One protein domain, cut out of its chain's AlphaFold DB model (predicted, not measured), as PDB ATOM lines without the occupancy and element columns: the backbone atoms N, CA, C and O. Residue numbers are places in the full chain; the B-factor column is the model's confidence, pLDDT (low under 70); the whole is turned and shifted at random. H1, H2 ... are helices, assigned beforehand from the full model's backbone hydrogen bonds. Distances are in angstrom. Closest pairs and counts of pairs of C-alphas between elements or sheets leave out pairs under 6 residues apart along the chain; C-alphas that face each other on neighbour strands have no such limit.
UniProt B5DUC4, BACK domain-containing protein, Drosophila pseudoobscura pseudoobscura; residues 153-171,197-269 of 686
ATOM      1  N   GLU A 153     192.672 320.953 192.542       93.56
ATOM      2  CA  GLU A 153     192.932 320.147 193.752       93.56
ATOM      3  C   GLU A 153     192.547 320.888 195.050       93.56
ATOM      4  O   GLU A 153     192.264 320.252 196.064       93.56
ATOM      5  N   LEU A 154     192.457 322.227 195.020       93.12
ATOM      6  CA  LEU A 154     191.945 323.033 196.133       93.12
ATOM      7  C   LEU A 154     190.422 322.890 196.305       93.12
ATOM      8  O   LEU A 154     189.943 322.725 197.427       93.12
ATOM      9  N   GLU A 155     189.661 322.930 195.206       94.69
ATOM     10  CA  GLU A 155     188.212 322.676 195.214       94.69
ATOM     11  C   GLU A 155     187.913 321.224 195.598       94.69
ATOM     12  O   GLU A 155     187.018 320.974 196.402       94.69
ATOM     13  N   ILE A 156     188.710 320.276 195.096       95.94
ATOM     14  CA  ILE A 156     188.638 318.853 195.447       95.94
ATOM     15  C   ILE A 156     188.874 318.647 196.951       95.94
ATOM     16  O   ILE A 156     188.051 318.010 197.612       95.94
ATOM     17  N   LEU A 157     189.937 319.230 197.520       94.56
ATOM     18  CA  LEU A 157     190.197 319.190 198.963       94.56
ATOM     19  C   LEU A 157     189.026 319.789 199.757       94.56
ATOM     20  O   LEU A 157     188.573 319.203 200.741       94.56
ATOM     21  N   GLN A 158     188.495 320.933 199.316       95.12
ATOM     22  CA  GLN A 158     187.345 321.562 199.964       95.12
ATOM     23  C   GLN A 158     186.083 320.683 199.881       95.12
ATOM     24  O   GLN A 158     185.341 320.606 200.859       95.12
ATOM     25  N   ALA A 159     185.841 320.011 198.752       96.12
ATOM     26  CA  ALA A 159     184.706 319.115 198.546       96.12
ATOM     27  C   ALA A 159     184.777 317.882 199.458       96.12
ATOM     28  O   ALA A 159     183.797 317.569 200.131       96.12
ATOM     29  N   VAL A 160     185.942 317.228 199.547       95.75
ATOM     30  CA  VAL A 160     186.159 316.073 200.439       95.75
ATOM     31  C   VAL A 160     185.936 316.461 201.902       95.75
ATOM     32  O   VAL A 160     185.253 315.739 202.627       95.75
ATOM     33  N   LEU A 161     186.432 317.628 202.330       93.81
ATOM     34  CA  LEU A 161     186.226 318.129 203.694       93.81
ATOM     35  C   LEU A 161     184.755 318.493 203.971       93.81
ATOM     36  O   LEU A 161     184.223 318.095 205.003       93.81
ATOM     37  N   LYS A 162     184.071 319.189 203.047       94.12
ATOM     38  CA  LYS A 162     182.626 319.495 203.140       94.12
ATOM     39  C   LYS A 162     181.772 318.227 203.235       94.12
ATOM     40  O   LYS A 162     180.824 318.180 204.014       94.12
ATOM     41  N   TRP A 163     182.081 317.217 202.421       96.12
ATOM     42  CA  TRP A 163     181.361 315.945 202.418       96.12
ATOM     43  C   TRP A 163     181.604 315.169 203.716       96.12
ATOM     44  O   TRP A 163     180.642 314.759 204.360       96.12
ATOM     45  N   GLY A 164     182.865 315.047 204.147       94.19
ATOM     46  CA  GLY A 164     183.233 314.353 205.382       94.19
ATOM     47  C   GLY A 164     182.634 314.991 206.637       94.19
ATOM     48  O   GLY A 164     182.149 314.277 207.508       94.19
ATOM     49  N   GLU A 165     182.597 316.326 206.716       92.62
ATOM     50  CA  GLU A 165     181.944 317.034 207.827       92.62
ATOM     51  C   GLU A 165     180.429 316.772 207.870       92.62
ATOM     52  O   GLU A 165     179.881 316.586 208.954       92.62
ATOM     53  N   GLN A 166     179.750 316.691 206.720       92.25
ATOM     54  CA  GLN A 166     178.313 316.388 206.676       92.25
ATOM     55  C   GLN A 166     177.999 314.905 206.939       92.25
ATOM     56  O   GLN A 166     176.986 314.597 207.564       92.25
ATOM     57  N   GLU A 167     178.854 313.986 206.491       92.06
ATOM     58  CA  GLU A 167     178.749 312.555 206.802       92.06
ATOM     59  C   GLU A 167     179.024 312.284 208.293       92.06
ATOM     60  O   GLU A 167     178.371 311.431 208.893       92.06
ATOM     61  N   LEU A 168     179.918 313.053 208.929       91.25
ATOM     62  CA  LEU A 168     180.092 313.035 210.384       91.25
ATOM     63  C   LEU A 168     178.837 313.547 211.105       91.25
ATOM     64  O   LEU A 168     178.372 312.887 212.030       91.25
ATOM     65  N   ILE A 169     178.247 314.665 210.659       88.94
ATOM     66  CA  ILE A 169     176.986 315.186 211.220       88.94
ATOM     67  C   ILE A 169     175.865 314.142 211.112       88.94
ATOM     68  O   ILE A 169     175.235 313.847 212.123       88.94
ATOM     69  N   ARG A 170     175.688 313.507 209.944       87.94
ATOM     70  CA  ARG A 170     174.712 312.419 209.736       87.94
ATOM     71  C   ARG A 170     174.916 311.273 210.735       87.94
ATOM     72  O   ARG A 170     173.974 310.843 211.388       87.94
ATOM     73  N   ARG A 171     176.161 310.833 210.942       88.62
ATOM     74  CA  ARG A 171     176.486 309.777 211.921       88.62
ATOM     75  C   ARG A 171     176.278 310.207 213.374       88.62
ATOM     76  O   ARG A 171     176.045 309.351 214.220       88.62
ATOM     77  N   LEU A 197     182.777 319.146 216.316       81.69
ATOM     78  CA  LEU A 197     183.056 317.953 215.514       81.69
ATOM     79  C   LEU A 197     184.412 317.343 215.905       81.69
ATOM     80  O   LEU A 197     185.396 318.060 216.086       81.69
ATOM     81  N   SER A 198     184.472 316.017 215.984       85.81
ATOM     82  CA  SER A 198     185.676 315.240 216.284       85.81
ATOM     83  C   SER A 198     186.593 315.127 215.054       85.81
ATOM     84  O   SER A 198     186.325 314.366 214.126       85.81
ATOM     85  N   ASP A 199     187.726 315.841 215.057       89.25
ATOM     86  CA  ASP A 199     188.717 315.784 213.961       89.25
ATOM     87  C   ASP A 199     189.287 314.369 213.729       89.25
ATOM     88  O   ASP A 199     189.660 314.033 212.606       89.25
ATOM     89  N   VAL A 200     189.291 313.513 214.759       90.19
ATOM     90  CA  VAL A 200     189.673 312.095 214.645       90.19
ATOM     91  C   VAL A 200     188.667 311.322 213.786       90.19
ATOM     92  O   VAL A 200     189.052 310.773 212.759       90.19
ATOM     93  N   GLU A 201     187.374 311.344 214.125       91.12
ATOM     94  CA  GLU A 201     186.349 310.640 213.336       91.12
ATOM     95  C   GLU A 201     186.202 311.230 211.929       91.12
ATOM     96  O   GLU A 201     185.976 310.489 210.974       91.12
ATOM     97  N   LEU A 202     186.369 312.550 211.774       92.31
ATOM     98  CA  LEU A 202     186.397 313.186 210.458       92.31
ATOM     99  C   LEU A 202     187.531 312.624 209.593       92.31
ATOM    100  O   LEU A 202     187.298 312.293 208.429       92.31
ATOM    101  N   ARG A 203     188.742 312.497 210.154       91.62
ATOM    102  CA  ARG A 203     189.890 311.896 209.465       91.62
ATOM    103  C   ARG A 203     189.602 310.449 209.072       91.62
ATOM    104  O   ARG A 203     189.860 310.080 207.931       91.62
ATOM    105  N   ASP A 204     189.014 309.663 209.969       92.12
ATOM    106  CA  ASP A 204     188.707 308.252 209.725       92.12
ATOM    107  C   ASP A 204     187.613 308.081 208.642       92.12
ATOM    108  O   ASP A 204     187.685 307.177 207.809       92.12
ATOM    109  N   ILE A 205     186.642 309.003 208.562       92.69
ATOM    110  CA  ILE A 205     185.636 309.063 207.482       92.69
ATOM    111  C   ILE A 205     186.286 309.347 206.117       92.69
ATOM    112  O   ILE A 205     185.948 308.687 205.125       92.69
ATOM    113  N   ILE A 206     187.215 310.310 206.050       94.12
ATOM    114  CA  ILE A 206     187.861 310.740 204.794       94.12
ATOM    115  C   ILE A 206     189.132 309.949 204.438       94.12
ATOM    116  O   ILE A 206     189.700 310.203 203.378       94.12
ATOM    117  N   ALA A 207     189.563 308.985 205.258       91.88
ATOM    118  CA  ALA A 207     190.839 308.272 205.118       91.88
ATOM    119  C   ALA A 207     191.052 307.585 203.752       91.88
ATOM    120  O   ALA A 207     192.174 307.533 203.260       91.88
ATOM    121  N   GLU A 208     189.985 307.108 203.103       92.69
ATOM    122  CA  GLU A 208     190.027 306.531 201.742       92.69
ATOM    123  C   GLU A 208     189.974 307.585 200.620       92.69
ATOM    124  O   GLU A 208     190.369 307.309 199.490       92.69
ATOM    125  N   LEU A 209     189.450 308.783 200.901       93.81
ATOM    126  CA  LEU A 209     189.247 309.845 199.907       93.81
ATOM    127  C   LEU A 209     190.443 310.801 199.845       93.81
ATOM    128  O   LEU A 209     190.820 311.256 198.767       93.81
ATOM    129  N   LEU A 210     191.043 311.109 200.995       91.50
ATOM    130  CA  LEU A 210     192.116 312.094 201.113       91.50
ATOM    131  C   LEU A 210     193.411 311.705 200.363       91.50
ATOM    132  O   LEU A 210     193.976 312.592 199.726       91.50
ATOM    133  N   PRO A 211     193.854 310.427 200.316       90.19
ATOM    134  CA  PRO A 211     195.010 310.008 199.510       90.19
ATOM    135  C   PRO A 211     194.817 310.162 197.992       90.19
ATOM    136  O   PRO A 211     195.787 310.104 197.239       90.19
ATOM    137  N   LEU A 212     193.577 310.354 197.523       91.62
ATOM    138  CA  LEU A 212     193.266 310.601 196.111       91.62
ATOM    139  C   LEU A 212     193.399 312.089 195.734       91.62
ATOM    140  O   LEU A 212     193.378 312.419 194.545       91.62
ATOM    141  N   VAL A 213     193.523 312.982 196.722       92.25
ATOM    142  CA  VAL A 213     193.728 314.428 196.543       92.25
ATOM    143  C   VAL A 213     195.219 314.704 196.374       92.25
ATOM    144  O   VAL A 213     196.037 314.294 197.196       92.25
ATOM    145  N   ARG A 214     195.606 315.414 195.312       89.88
ATOM    146  CA  ARG A 214     197.024 315.620 194.969       89.88
ATOM    147  C   ARG A 214     197.523 316.865 195.695       89.88
ATOM    148  O   ARG A 214     197.588 317.950 195.129       89.88
ATOM    149  N   ILE A 215     197.827 316.699 196.984       87.62
ATOM    150  CA  ILE A 215     198.155 317.783 197.926       87.62
ATOM    151  C   ILE A 215     199.289 318.700 197.421       87.62
ATOM    152  O   ILE A 215     199.180 319.920 197.535       87.62
ATOM    153  N   ASP A 216     200.328 318.160 196.775       84.44
ATOM    154  CA  ASP A 216     201.418 318.953 196.175       84.44
ATOM    155  C   ASP A 216     201.045 319.701 194.878       84.44
ATOM    156  O   ASP A 216     201.811 320.532 194.379       84.44
ATOM    157  N   HIS A 217     199.858 319.439 194.326       88.31
ATOM    158  CA  HIS A 217     199.290 320.150 193.178       88.31
ATOM    159  C   HIS A 217     198.253 321.215 193.586       88.31
ATOM    160  O   HIS A 217     197.660 321.862 192.720       88.31
ATOM    161  N   VAL A 218     198.040 321.440 194.888       89.38
ATOM    162  CA  VAL A 218     197.136 322.481 195.405       89.38
ATOM    163  C   VAL A 218     197.724 323.878 195.170       89.38
ATOM    164  O   VAL A 218     198.828 324.197 195.614       89.38
ATOM    165  N   LEU A 219     196.950 324.741 194.505       85.56
ATOM    166  CA  LEU A 219     197.302 326.132 194.212       85.56
ATOM    167  C   LEU A 219     196.210 327.085 194.745       85.56
ATOM    168  O   LEU A 219     195.032 326.823 194.506       85.56
ATOM    169  N   PRO A 220     196.561 328.202 195.420       84.62
ATOM    170  CA  PRO A 220     197.906 328.584 195.859       84.62
ATOM    171  C   PRO A 220     198.416 327.704 197.023       84.62
ATOM    172  O   PRO A 220     197.613 327.192 197.809       84.62
ATOM    173  N   PRO A 221     199.747 327.567 197.192       75.50
ATOM    174  CA  PRO A 221     200.335 326.697 198.217       75.50
ATOM    175  C   PRO A 221     200.049 327.177 199.649       75.50
ATOM    176  O   PRO A 221     199.897 326.368 200.553       75.50
ATOM    177  N   HIS A 222     199.903 328.490 199.852       78.88
ATOM    178  CA  HIS A 222     199.537 329.107 201.133       78.88
ATOM    179  C   HIS A 222     198.009 329.242 201.320       78.88
ATOM    180  O   HIS A 222     197.539 330.151 202.001       78.88
ATOM    181  N   SER A 223     197.213 328.375 200.687       86.62
ATOM    182  CA  SER A 223     195.751 328.403 200.813       86.62
ATOM    183  C   SER A 223     195.296 328.065 202.237       86.62
ATOM    184  O   SER A 223     195.732 327.082 202.844       86.62
ATOM    185  N   GLU A 224     194.372 328.863 202.781       88.81
ATOM    186  CA  GLU A 224     193.904 328.681 204.161       88.81
ATOM    187  C   GLU A 224     193.262 327.312 204.400       88.81
ATOM    188  O   GLU A 224     193.405 326.767 205.488       88.81
ATOM    189  N   ILE A 225     192.589 326.743 203.395       90.25
ATOM    190  CA  ILE A 225     191.915 325.439 203.480       90.25
ATOM    191  C   ILE A 225     192.939 324.324 203.734       90.25
ATOM    192  O   ILE A 225     192.756 323.517 204.645       90.25
ATOM    193  N   LEU A 226     194.050 324.321 202.987       88.81
ATOM    194  CA  LEU A 226     195.152 323.378 203.179       88.81
ATOM    195  C   LEU A 226     195.821 323.590 204.545       88.81
ATOM    196  O   LEU A 226     195.984 322.641 205.312       88.81
ATOM    197  N   GLY A 227     196.115 324.844 204.905       86.88
ATOM    198  CA  GLY A 227     196.672 325.182 206.217       86.88
ATOM    199  C   GLY A 227     195.760 324.801 207.395       86.88
ATOM    200  O   GLY A 227     196.252 324.401 208.447       86.88
ATOM    201  N   GLN A 228     194.436 324.883 207.237       88.88
ATOM    202  CA  GLN A 228     193.456 324.424 208.227       88.88
ATOM    203  C   GLN A 228     193.423 322.893 208.319       88.88
ATOM    204  O   GLN A 228     193.441 322.368 209.429       88.88
ATOM    205  N   ALA A 229     193.426 322.173 207.193       88.88
ATOM    206  CA  ALA A 229     193.430 320.708 207.175       88.88
ATOM    207  C   ALA A 229     194.689 320.115 207.839       88.88
ATOM    208  O   ALA A 229     194.593 319.140 208.586       88.88
ATOM    209  N   ILE A 230     195.850 320.747 207.632       88.19
ATOM    210  CA  ILE A 230     197.114 320.374 208.281       88.19
ATOM    211  C   ILE A 230     197.076 320.703 209.782       88.19
ATOM    212  O   ILE A 230     197.392 319.842 210.597       88.19
ATOM    213  N   ARG A 231     196.620 321.904 210.183       88.12
ATOM    214  CA  ARG A 231     196.496 322.272 211.612       88.12
ATOM    215  C   ARG A 231     195.497 321.409 212.395       88.12
ATOM    216  O   ARG A 231     195.657 321.276 213.602       88.12
ATOM    217  N   ARG A 232     194.494 320.832 211.726       88.50
ATOM    218  CA  ARG A 232     193.532 319.865 212.292       88.50
ATOM    219  C   ARG A 232     194.053 318.418 212.308       88.50
ATOM    220  O   ARG A 232     193.342 317.523 212.748       88.50
ATOM    221  N   GLY A 233     195.263 318.157 211.802       85.38
ATOM    222  CA  GLY A 233     195.836 316.805 211.738       85.38
ATOM    223  C   GLY A 233     195.081 315.840 210.813       85.38
ATOM    224  O   GLY A 233     195.201 314.625 210.975       85.38
ATOM    225  N   LEU A 234     194.292 316.367 209.865       85.94
ATOM    226  CA  LEU A 234     193.493 315.566 208.932       85.94
ATOM    227  C   LEU A 234     194.355 314.968 207.815       85.94
ATOM    228  O   LEU A 234     194.085 313.863 207.357       85.94
ATOM    229  N   VAL A 235     195.392 315.693 207.381       81.19
ATOM    230  CA  VAL A 235     196.344 315.237 206.358       81.19
ATOM    231  C   VAL A 235     197.518 314.534 207.042       81.19
ATOM    232  O   VAL A 235     198.296 315.182 207.739       81.19
ATOM    233  N   SER A 236     197.655 313.221 206.833       71.00
ATOM    234  CA  SER A 236     198.674 312.375 207.483       71.00
ATOM    235  C   SER A 236     200.117 312.784 207.169       71.00
ATOM    236  O   SER A 236     200.997 312.645 208.014       71.00
ATOM    237  N   THR A 237     200.343 313.307 205.963       67.75
ATOM    238  CA  THR A 237     201.642 313.781 205.475       67.75
ATOM    239  C   THR A 237     201.446 315.194 204.921       67.75
ATOM    240  O   THR A 237     200.684 315.349 203.965       67.75
ATOM    241  N   PRO A 238     202.068 316.242 205.492       64.69
ATOM    242  CA  PRO A 238     201.961 317.588 204.937       64.69
ATOM    243  C   PRO A 238     202.614 317.665 203.539       64.69
ATOM    244  O   PRO A 238     203.386 316.779 203.177       64.69
ATOM    245  N   PRO A 239     202.329 318.712 202.741       67.50
ATOM    246  CA  PRO A 239     202.942 318.901 201.427       67.50
ATOM    247  C   PRO A 239     204.471 318.797 201.474       67.50
ATOM    248  O   PRO A 239     205.098 319.269 202.426       67.50
ATOM    249  N   SER A 240     205.090 318.298 200.403       64.94
ATOM    250  CA  SER A 240     206.553 318.192 200.254       64.94
ATOM    251  C   SER A 240     207.293 319.500 200.574       64.94
ATOM    252  O   SER A 240     208.376 319.494 201.157       64.94
ATOM    253  N   HIS A 241     206.670 320.640 200.269       61.28
ATOM    254  CA  HIS A 241     207.201 321.979 200.522       61.28
ATOM    255  C   HIS A 241     207.130 322.458 201.982       61.28
ATOM    256  O   HIS A 241     207.511 323.594 202.255       61.28
ATOM    257  N   MET A 242     206.609 321.631 202.888       61.62
ATOM    258  CA  MET A 242     206.636 321.820 204.342       61.62
ATOM    259  C   MET A 242     207.524 320.776 205.046       61.62
ATOM    260  O   MET A 242     207.636 320.806 206.267       61.62
ATOM    261  N   ILE A 243     208.130 319.845 204.293       60.75
ATOM    262  CA  ILE A 243     208.918 318.712 204.816       60.75
ATOM    263  C   ILE A 243     210.438 318.924 204.652       60.75
ATOM    264  O   ILE A 243     211.221 318.254 205.320       60.75
ATOM    265  N   GLY A 244     210.879 319.866 203.810       53.88
ATOM    266  CA  GLY A 244     212.300 320.179 203.609       53.88
ATOM    267  C   GLY A 244     212.615 321.675 203.652       53.88
ATOM    268  O   GLY A 244     211.734 322.500 203.409       53.88
ATOM    269  N   ASP A 245     213.885 321.995 203.927       47.91
ATOM    270  CA  ASP A 245     214.462 323.351 203.869       47.91
ATOM    271  C   ASP A 245     214.104 324.094 202.573       47.91
ATOM    272  O   ASP A 245     213.892 323.468 201.532       47.91
ATOM    273  N   GLU A 246     214.121 325.435 202.623       45.88
ATOM    274  CA  GLU A 246     213.678 326.362 201.566       45.88
ATOM    275  C   GLU A 246     214.448 326.246 200.231       45.88
ATOM    276  O   GLU A 246     215.217 327.110 199.815       45.88
ATOM    277  N   ARG A 247     214.199 325.157 199.505       53.72
ATOM    278  CA  ARG A 247     214.654 324.906 198.141       53.72
ATOM    279  C   ARG A 247     213.425 324.684 197.277       53.72
ATOM    280  O   ARG A 247     212.855 323.595 197.257       53.72
ATOM    281  N   GLU A 248     213.056 325.712 196.514       55.62
ATOM    282  CA  GLU A 248     211.883 325.733 195.622       55.62
ATOM    283  C   GLU A 248     211.790 324.498 194.702       55.62
ATOM    284  O   GLU A 248     210.698 324.047 194.363       55.62
ATOM    285  N   ASN A 249     212.942 323.902 194.383       53.44
ATOM    286  CA  ASN A 249     213.105 322.632 193.678       53.44
ATOM    287  C   ASN A 249     212.183 321.495 194.173       53.44
ATOM    288  O   ASN A 249     211.673 320.752 193.338       53.44
ATOM    289  N   LEU A 250     211.907 321.363 195.482       58.78
ATOM    290  CA  LEU A 250     211.011 320.300 195.980       58.78
ATOM    291  C   LEU A 250     209.580 320.451 195.434       58.78
ATOM    292  O   LEU A 250     208.985 319.460 195.015       58.78
ATOM    293  N   ARG A 251     209.059 321.686 195.339       61.72
ATOM    294  CA  ARG A 251     207.743 321.966 194.724       61.72
ATOM    295  C   ARG A 251     207.724 321.569 193.250       61.72
ATOM    296  O   ARG A 251     206.730 321.044 192.760       61.72
ATOM    297  N   ILE A 252     208.825 321.817 192.540       65.38
ATOM    298  CA  ILE A 252     208.943 321.539 191.104       65.38
ATOM    299  C   ILE A 252     208.974 320.025 190.843       65.38
ATOM    300  O   ILE A 252     208.335 319.564 189.898       65.38
ATOM    301  N   ASN A 253     209.625 319.240 191.708       68.62
ATOM    302  CA  ASN A 253     209.719 317.780 191.580       68.62
ATOM    303  C   ASN A 253     208.354 317.065 191.655       68.62
ATOM    304  O   ASN A 253     208.193 315.999 191.065       68.62
ATOM    305  N   ALA A 254     207.350 317.661 192.310       75.00
ATOM    306  CA  ALA A 254     205.986 317.131 192.317       75.00
ATOM    307  C   ALA A 254     205.244 317.305 190.975       75.00
ATOM    308  O   ALA A 254     204.311 316.557 190.689       75.00
ATOM    309  N   TRP A 255     205.658 318.270 190.146       77.56
ATOM    310  CA  TRP A 255     205.030 318.614 188.859       77.56
ATOM    311  C   TRP A 255     205.860 318.193 187.637       77.56
ATOM    312  O   TRP A 255     205.313 318.021 186.546       77.56
ATOM    313  N   ILE A 256     207.174 318.028 187.796       72.69
ATOM    314  CA  ILE A 256     208.121 317.671 186.736       72.69
ATOM    315  C   ILE A 256     208.886 316.417 187.156       72.69
ATOM    316  O   ILE A 256     209.495 316.383 188.221       72.69
ATOM    317  N   ARG A 257     208.922 315.405 186.279       68.62
ATOM    318  CA  ARG A 257     209.810 314.244 186.441       68.62
ATOM    319  C   ARG A 257     211.271 314.710 186.441       68.62
ATOM    320  O   ARG A 257     211.808 315.033 185.379       68.62
ATOM    321  N   SER A 258     211.895 314.747 187.618       58.03
ATOM    322  CA  SER A 258     213.350 314.869 187.750       58.03
ATOM    323  C   SER A 258     214.031 313.581 187.274       58.03
ATOM    324  O   SER A 258     213.449 312.502 187.366       58.03
ATOM    325  N   GLY A 259     215.256 313.691 186.751       54.28
ATOM    326  CA  GLY A 259     216.036 312.539 186.280       54.28
ATOM    327  C   GLY A 259     216.608 311.674 187.408       54.28
ATOM    328  O   GLY A 259     216.906 310.505 187.189       54.28
ATOM    329  N   SER A 260     216.734 312.225 188.620       53.59
ATOM    330  CA  SER A 260     216.969 311.442 189.833       53.59
ATOM    331  C   SER A 260     215.628 311.056 190.460       53.59
ATOM    332  O   SER A 260     214.769 311.914 190.671       53.59
ATOM    333  N   ASN A 261     215.459 309.768 190.776       47.28
ATOM    334  CA  ASN A 261     214.206 309.174 191.259       47.28
ATOM    335  C   ASN A 261     213.866 309.551 192.717       47.28
ATOM    336  O   ASN A 261     213.688 308.694 193.578       47.28
ATOM    337  N   GLN A 262     213.727 310.846 193.001       56.66
ATOM    338  CA  GLN A 262     212.953 311.304 194.151       56.66
ATOM    339  C   GLN A 262     211.478 311.017 193.845       56.66
ATOM    340  O   GLN A 262     210.897 311.658 192.968       56.66
ATOM    341  N   GLY A 263     210.876 310.054 194.549       57.66
ATOM    342  CA  GLY A 263     209.513 309.538 194.317       57.66
ATOM    343  C   GLY A 263     208.358 310.520 194.576       57.66
ATOM    344  O   GLY A 263     207.240 310.094 194.835       57.66
ATOM    345  N   LEU A 264     208.629 311.825 194.527       67.19
ATOM    346  CA  LEU A 264     207.694 312.923 194.770       67.19
ATOM    347  C   LEU A 264     206.849 313.277 193.534       67.19
ATOM    348  O   LEU A 264     205.853 313.983 193.662       67.19
ATOM    349  N   PHE A 265     207.235 312.824 192.332       79.88
ATOM    350  CA  PHE A 265     206.487 313.132 191.112       79.88
ATOM    351  C   PHE A 265     205.120 312.436 191.100       79.88
ATOM    352  O   PHE A 265     205.011 311.237 190.832       79.88
ATOM    353  N   VAL A 266     204.066 313.228 191.279       80.12
ATOM    354  CA  VAL A 266     202.681 312.819 191.035       80.12
ATOM    355  C   VAL A 266     202.265 313.350 189.663       80.12
ATOM    356  O   VAL A 266     202.542 314.494 189.312       80.12
ATOM    357  N   ARG A 267     201.560 312.547 188.858       83.50
ATOM    358  CA  ARG A 267     201.002 313.015 187.576       83.50
ATOM    359  C   ARG A 267     199.899 314.062 187.836       83.50
ATOM    360  O   ARG A 267     198.944 313.716 188.532       83.50
ATOM    361  N   PRO A 268     199.943 315.282 187.273       88.00
ATOM    362  CA  PRO A 268     198.839 316.241 187.405       88.00
ATOM    363  C   PRO A 268     197.551 315.772 186.705       88.00
ATOM    364  O   PRO A 268     197.610 314.994 185.744       88.00
ATOM    365  N   ARG A 269     196.382 316.246 187.161       91.25
ATOM    366  CA  ARG A 269     195.106 316.074 186.437       91.25
ATOM    367  C   ARG A 269     195.038 316.983 185.209       91.25
ATOM    368  O   ARG A 269     195.653 318.048 185.181       91.25
TER     369      ARG A 269
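Overview. This is residues 153 to 171 and 197 to 269 of the 686 residues of the protein "BACK domain-containing protein" of Drosophila pseudoobscura pseudoobscura (UniProt B5DUC4). One long helix, H1, lies in one half of an elongated model, with two short helices, H2 and H3, packed on different parts of it; the other half is mostly loops with the tiny helix H4, which touches no helix. Residues 243 to 248, just before H4, stick out. The printed part has 92 residues with four named helices, in the order H1, H2, H3, H4, and no named strand; the class is all helix, though under half of the residues, 40, are in named elements. It is compact, with a radius of gyration of the C-alphas of 14.2 A, and spans 47 by 24 by 19 A, only just elongated.

Along the chain. H1, residues 153 to 171, runs 26.6 A from C-alpha 153 at (192.932, 320.147, 193.752) to C-alpha 171 at (176.486, 309.777, 211.921). H2 is residues 199 to 206, 10.5 A long, and H3 is residues 224 to 231, 10.2 A. H4, residues 249 to 253, is 6.3 A long and ends at C-alpha 253 at (209.719, 317.780, 191.580).

Arrangement. H1 touches H2 with residues 160 to 168 alone, and the closest C-alphas, of Gly 164 and Ile 206, are 5.9 A apart. Their lines are about perpendicular at 71 degrees, only just beyond steep. H1 touches H3 with residues 154 to 158 alone; the closest C-alphas, of Gln 158 and Ile 225, are 6.9 A apart. These two run the same way at a steep tilt of 58 degrees. H2 and H3 are apart, and H4 is apart from H1, H2 and H3. In H1, H2, H3 and H4 every O i to N i+4 pair is within hydrogen-bond range.

Size, cuts and confidence. The C-alphas of Arg 170 and Gly 259, the two farthest apart, are 47.5 A apart. Residues 172 to 196 are not printed, and C-alphas 171 and 197 are 11.1 A apart across this cut. The links H2 to H3 and H3 to H4 are long, 17 residues each. The mean pLDDT of the printed part is 80.6; residues 237 to 253 and 257 to 264 are under 70.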